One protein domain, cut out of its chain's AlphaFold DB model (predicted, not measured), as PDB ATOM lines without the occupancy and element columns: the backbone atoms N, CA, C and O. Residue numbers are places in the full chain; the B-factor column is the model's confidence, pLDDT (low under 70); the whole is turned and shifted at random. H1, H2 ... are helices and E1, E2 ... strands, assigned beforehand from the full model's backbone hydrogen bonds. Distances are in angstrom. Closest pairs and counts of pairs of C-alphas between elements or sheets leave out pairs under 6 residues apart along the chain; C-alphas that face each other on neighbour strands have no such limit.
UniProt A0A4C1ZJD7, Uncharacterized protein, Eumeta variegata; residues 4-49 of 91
ATOM      1  N   VAL A   4      28.497  49.767  36.394       87.25
ATOM      2  CA  VAL A   4      27.827  49.748  35.084       87.25
ATOM      3  C   VAL A   4      26.327  49.463  35.211       87.25
ATOM      4  O   VAL A   4      25.526  50.055  34.492       87.25
ATOM      5  N   HIS A   5      25.926  48.578  36.127       86.19
ATOM      6  CA  HIS A   5      24.513  48.287  36.355       86.19
ATOM      7  C   HIS A   5      23.772  49.498  36.932       86.19
ATOM      8  O   HIS A   5      22.677  49.794  36.464       86.19
ATOM      9  N   LYS A   6      24.380  50.229  37.876       90.69
ATOM     10  CA  LYS A   6      23.802  51.469  38.421       90.69
ATOM     11  C   LYS A   6      23.632  52.525  37.331       90.69
ATOM     12  O   LYS A   6      22.552  53.077  37.176       90.69
ATOM     13  N   ILE A   7      24.659  52.739  36.505       92.44
ATOM     14  CA  ILE A   7      24.608  53.692  35.383       92.44
ATOM     15  C   ILE A   7      23.467  53.354  34.420       92.44
ATOM     16  O   ILE A   7      22.659  54.217  34.085       92.44
ATOM     17  N   LEU A   8      23.368  52.096  33.990       89.44
ATOM     18  CA  LEU A   8      22.343  51.692  33.031       89.44
ATOM     19  C   LEU A   8      20.937  51.740  33.631       89.44
ATOM     20  O   LEU A   8      20.033  52.274  32.999       89.44
ATOM     21  N   HIS A   9      20.750  51.194  34.829       88.38
ATOM     22  CA  HIS A   9      19.426  51.028  35.417       88.38
ATOM     23  C   HIS A   9      18.912  52.304  36.091       88.38
ATOM     24  O   HIS A   9      17.782  52.712  35.846       88.38
ATOM     25  N   GLU A  10      19.729  52.952  36.922       87.56
ATOM     26  CA  GLU A  10      19.300  54.100  37.731       87.56
ATOM     27  C   GLU A  10      19.406  55.414  36.957       87.56
ATOM     28  O   GLU A  10      18.465  56.203  36.963       87.56
ATOM     29  N   TYR A  11      20.521  55.644  36.258       90.06
ATOM     30  CA  TYR A  11      20.761  56.930  35.596       90.06
ATOM     31  C   TYR A  11      20.194  56.992  34.177       90.06
ATOM     32  O   TYR A  11      19.604  57.997  33.789       90.06
ATOM     33  N   LEU A  12      20.374  55.931  33.386       90.25
ATOM     34  CA  LEU A  12      19.919  55.893  31.991       90.25
ATOM     35  C   LEU A  12      18.524  55.292  31.828       90.25
ATOM     36  O   LEU A  12      17.953  55.358  30.740       90.25
ATOM     37  N   ALA A  13      17.973  54.717  32.894       92.81
ATOM     38  CA  ALA A  13      16.684  54.055  32.885       92.81
ATOM     39  C   ALA A  13      16.574  52.949  31.813       92.81
ATOM     40  O   ALA A  13      15.591  52.882  31.078       92.81
ATOM     41  N   PHE A  14      17.567  52.063  31.720       90.81
ATOM     42  CA  PHE A  14      17.557  50.866  30.876       90.81
ATOM     43  C   PHE A  14      17.434  49.587  31.708       90.81
ATOM     44  O   PHE A  14      18.153  49.368  32.680       90.81
ATOM     45  N   ARG A  15      16.616  48.649  31.221       91.81
ATOM     46  CA  ARG A  15      16.574  47.261  31.701       91.81
ATOM     47  C   ARG A  15      17.090  46.292  30.660       91.81
ATOM     48  O   ARG A  15      16.934  46.495  29.458       91.81
ATOM     49  N   LYS A  16      17.641  45.176  31.121       89.12
ATOM     50  CA  LYS A  16      17.967  44.052  30.247       89.12
ATOM     51  C   LYS A  16      16.702  43.231  29.999       89.12
ATOM     52  O   LYS A  16      16.120  42.702  30.940       89.12
ATOM     53  N   LEU A  17      16.285  43.127  28.740       87.38
ATOM     54  CA  LEU A  17      15.246  42.206  28.282       87.38
ATOM     55  C   LEU A  17      15.904  41.177  27.356       87.38
ATOM     56  O   LEU A  17      16.502  41.533  26.340       87.38
ATOM     57  N   CYS A  18      15.826  39.897  27.724       86.00
ATOM     58  CA  CYS A  18      16.548  38.812  27.052       86.00
ATOM     59  C   CYS A  18      18.065  39.112  26.965       86.00
ATOM     60  O   CYS A  18      18.743  39.238  27.987       86.00
ATOM     61  N   THR A  19      18.611  39.253  25.753       85.62
ATOM     62  CA  THR A  19      20.022  39.586  25.491       85.62
ATOM     63  C   THR A  19      20.254  41.066  25.161       85.62
ATOM     64  O   THR A  19      21.395  41.453  24.913       85.62
ATOM     65  N   ARG A  20      19.213  41.914  25.172       86.81
ATOM     66  CA  ARG A  20      19.282  43.321  24.742       86.81
ATOM     67  C   ARG A  20      18.915  44.289  25.872       86.81
ATOM     68  O   ARG A  20      18.047  44.013  26.694       86.81
ATOM     69  N   TRP A  21      19.564  45.449  25.899       88.62
ATOM     70  CA  TRP A  21      19.182  46.560  26.774       88.62
ATOM     71  C   TRP A  21      18.053  47.369  26.134       88.62
ATOM     72  O   TRP A  21      18.151  47.759  24.971       88.62
ATOM     73  N   VAL A  22      16.979  47.604  26.885       89.88
ATOM     74  CA  VAL A  22      15.775  48.316  26.443       89.88
ATOM     75  C   VAL A  22      15.461  49.431  27.445       89.88
ATOM     76  O   VAL A  22      15.520  49.172  28.649       89.88
ATOM     77  N   PRO A  23      15.111  50.647  26.987       91.56
ATOM     78  CA  PRO A  23      14.661  51.713  27.876       91.56
ATOM     79  C   PRO A  23      13.466  51.265  28.731       91.56
ATOM     80  O   PRO A  23      12.595  50.529  28.261       91.56
ATOM     81  N   HIS A  24      13.395  51.715  29.981       88.12
ATOM     82  CA  HIS A  24      12.243  51.501  30.858       88.12
ATOM     83  C   HIS A  24      11.005  52.203  30.309       88.12
ATOM     84  O   HIS A  24       9.921  51.624  30.310       88.12
ATOM     85  N   ASN A  25      11.194  53.421  29.801       87.88
ATOM     86  CA  ASN A  25      10.132  54.250  29.262       87.88
ATOM     87  C   ASN A  25      10.337  54.409  27.758       87.88
ATOM     88  O   ASN A  25      11.367  54.903  27.305       87.88
ATOM     89  N   LEU A  26       9.339  53.981  26.993       87.94
ATOM     90  CA  LEU A  26       9.244  54.254  25.564       87.94
ATOM     91  C   LEU A  26       8.311  55.445  25.368       87.94
ATOM     92  O   LEU A  26       7.276  55.531  26.036       87.94
ATOM     93  N   THR A  27       8.650  56.336  24.440       91.25
ATOM     94  CA  THR A  27       7.727  57.400  24.027       91.25
ATOM     95  C   THR A  27       6.544  56.802  23.271       91.25
ATOM     96  O   THR A  27       6.637  55.706  22.712       91.25
ATOM     97  N   ASP A  28       5.421  57.511  23.212       92.06
ATOM     98  CA  ASP A  28       4.233  56.985  22.533       92.06
ATOM     99  C   ASP A  28       4.477  56.759  21.035       92.06
ATOM    100  O   ASP A  28       4.039  55.751  20.488       92.06
ATOM    101  N   ALA A  29       5.307  57.592  20.399       91.94
ATOM    102  CA  ALA A  29       5.771  57.364  19.030       91.94
ATOM    103  C   ALA A  29       6.581  56.058  18.888       91.94
ATOM    104  O   ALA A  29       6.384  55.298  17.939       91.94
ATOM    105  N   GLN A  30       7.464  55.754  19.848       88.50
ATOM    106  CA  GLN A  30       8.234  54.504  19.858       88.50
ATOM    107  C   GLN A  30       7.358  53.274  20.104       88.50
ATOM    108  O   GLN A  30       7.683  52.201  19.603       88.50
ATOM    109  N   LYS A  31       6.260  53.411  20.858       90.38
ATOM    110  CA  LYS A  31       5.272  52.339  21.061       90.38
ATOM    111  C   LYS A  31       4.388  52.134  19.833       90.38
ATOM    112  O   LYS A  31       4.054  50.997  19.514       90.38
ATOM    113  N   LEU A  32       4.032  53.216  19.142       95.19
ATOM    114  CA  LEU A  32       3.157  53.169  17.975       95.19
ATOM    115  C   LEU A  32       3.841  52.510  16.772       95.19
ATOM    116  O   LEU A  32       3.200  51.781  16.023       95.19
ATOM    117  N   LEU A  33       5.151  52.710  16.614       92.94
ATOM    118  CA  LEU A  33       5.911  52.164  15.490       92.94
ATOM    119  C   LEU A  33       5.821  50.619  15.381       92.94
ATOM    120  O   LEU A  33       5.514  50.128  14.293       92.94
ATOM    121  N   PRO A  34       6.048  49.823  16.451       89.75
ATOM    122  CA  PRO A  34       5.776  48.388  16.436       89.75
ATOM    123  C   PRO A  34       4.327  48.050  16.097       89.75
ATOM    124  O   PRO A  34       4.106  47.172  15.272       89.75
ATOM    125  N   VAL A  35       3.354  48.740  16.702       92.44
ATOM    126  CA  VAL A  35       1.922  48.465  16.497       92.44
ATOM    127  C   VAL A  35       1.545  48.627  15.028       92.44
ATOM    128  O   VAL A  35       0.954  47.715  14.457       92.44
ATOM    129  N   ASN A  36       1.966  49.728  14.401       94.06
ATOM    130  CA  ASN A  36       1.714  49.977  12.985       94.06
ATOM    131  C   ASN A  36       2.351  48.896  12.093       94.06
ATOM    132  O   ASN A  36       1.699  48.349  11.206       94.06
ATOM    133  N   ARG A  37       3.602  48.507  12.381       88.88
ATOM    134  CA  ARG A  37       4.254  47.413  11.642       88.88
ATOM    135  C   ARG A  37       3.539  46.076  11.804       88.88
ATOM    136  O   ARG A  37       3.404  45.343  10.832       88.88
ATOM    137  N   TYR A  38       3.079  45.738  13.006       89.94
ATOM    138  CA  TYR A  38       2.331  44.499  13.202       89.94
ATOM    139  C   TYR A  38       0.980  44.532  12.491       89.94
ATOM    140  O   TYR A  38       0.598  43.513  11.927       89.94
ATOM    141  N   SER A  39       0.285  45.673  12.450       91.81
ATOM    142  CA  SER A  39      -0.961  45.780  11.683       91.81
ATOM    143  C   SER A  39      -0.743  45.611  10.180       91.81
ATOM    144  O   SER A  39      -1.527  44.917   9.541       91.81
ATOM    145  N   GLU A  40       0.335  46.167   9.624       89.31
ATOM    146  CA  GLU A  40       0.709  45.956   8.217       89.31
ATOM    147  C   GLU A  40       0.987  44.473   7.942       89.31
ATOM    148  O   GLU A  40       0.444  43.901   7.001       89.31
ATOM    149  N   MET A  41       1.760  43.817   8.815       85.38
ATOM    150  CA  MET A  41       2.026  42.381   8.704       85.38
ATOM    151  C   MET A  41       0.738  41.556   8.800       85.38
ATOM    152  O   MET A  41       0.514  40.667   7.987       85.38
ATOM    153  N   MET A  42      -0.151  41.867   9.745       86.44
ATOM    154  CA  MET A  42      -1.439  41.181   9.873       86.44
ATOM    155  C   MET A  42      -2.306  41.330   8.622       86.44
ATOM    156  O   MET A  42      -2.993  40.381   8.263       86.44
ATOM    157  N   GLN A  43      -2.259  42.477   7.936       87.44
ATOM    158  CA  GLN A  43      -2.961  42.659   6.664       87.44
ATOM    159  C   GLN A  43      -2.366  41.798   5.546       87.44
ATOM    160  O   GLN A  43      -3.122  41.188   4.794       87.44
ATOM    161  N   ILE A  44      -1.036  41.692   5.466       84.44
ATOM    162  CA  ILE A  44      -0.353  40.839   4.479       84.44
ATOM    163  C   ILE A  44      -0.775  39.370   4.641       84.44
ATOM    164  O   ILE A  44      -1.034  38.690   3.651       84.44
ATOM    165  N   PHE A  45      -0.919  38.894   5.881       81.75
ATOM    166  CA  PHE A  45      -1.309  37.510   6.176       81.75
ATOM    167  C   PHE A  45      -2.824  37.297   6.347       81.75
ATOM    168  O   PHE A  45      -3.259  36.172   6.598       81.75
ATOM    169  N   ALA A  46      -3.653  38.333   6.175       83.19
ATOM    170  CA  ALA A  46      -5.105  38.238   6.353       83.19
ATOM    171  C   ALA A  46      -5.783  37.287   5.345       83.19
ATOM    172  O   ALA A  46      -6.878  36.795   5.605       83.19
ATOM    173  N   GLY A  47      -5.128  37.004   4.212       81.38
ATOM    174  CA  GLY A  47      -5.624  36.118   3.153       81.38
ATOM    175  C   GLY A  47      -5.522  34.614   3.439       81.38
ATOM    176  O   GLY A  47      -5.935  33.821   2.599       81.38
ATOM    177  N   GLY A  48      -4.980  34.200   4.592       74.12
ATOM    178  CA  GLY A  48      -4.914  32.786   4.991       74.12
ATOM    179  C   GLY A  48      -3.734  31.993   4.421       74.12
ATOM    180  O   GLY A  48      -3.617  30.801   4.702       74.12
ATOM    181  N   ASP A  49      -2.826  32.635   3.684       72.00
ATOM    182  CA  ASP A  49      -1.570  32.013   3.259       72.00
ATOM    183  C   ASP A  49      -0.546  32.010   4.405       72.00
ATOM    184  O   ASP A  49       0.403  32.793   4.460       72.00
TER     185      ASP A  49
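Overview. This is residues 4 to 49 of the 91 residues of an uncharacterized protein of Eumeta variegata (UniProt A0A4C1ZJD7). A small hairpin of two short strands, E1 and E2, has a short helix, H1, on one side, while on the other side residues 26 to 49, with the long helix H2, stick out as a free arm. That arm makes much of the length of the whole. The printed part has 46 residues with two named helices and two named strands, in the order H1, E1, E2, H2; the sheet, E1 - E2, is antiparallel and the class is mixed, helices and strands. The whole is extended, with a radius of gyration of the C-alphas of 15.8 A and spans of 48 by 22 by 7 A.

Arrangement. E1, residues 14 to 17, and E2, residues 20 to 23, form an antiparallel hairpin, with 139 degrees between their directions. N 15 and O 22 are within hydrogen-bond range at 2.8 A, as are N 20 and O 17 at 3.0 A. H1, residues 4 to 11, and E1 have 3 pairs of C-alphas within 8 A; their closest C-alphas, those of Leu 8 and Phe 14, are 5.3 A apart. H1 and E2 are near each other, with 5 pairs of C-alphas within 10 A. H2, residues 28 to 44, is apart from H1 and from E1. Every O i to N i+4 pair is within hydrogen-bond range in H1, and 11 of 13 are in H2.

Along the chain. H1 begins at C-alpha 4, (27.827, 49.748, 35.084), and is 10.1 A long. E1 measures 9.3 A and E2 10.1 A. H2 runs 24.7 A from C-alpha 28, (4.233, 56.985, 22.533), to C-alpha 44, (-0.353, 40.839, 4.479).

Size, cuts and confidence. The two C-alphas farthest apart, those of Lys 6 and Gly 47, are 48.4 A apart. The printed part has no cut, and its three links are tight. The mean pLDDT of the printed part is 88.3, and no printed residue is under 70.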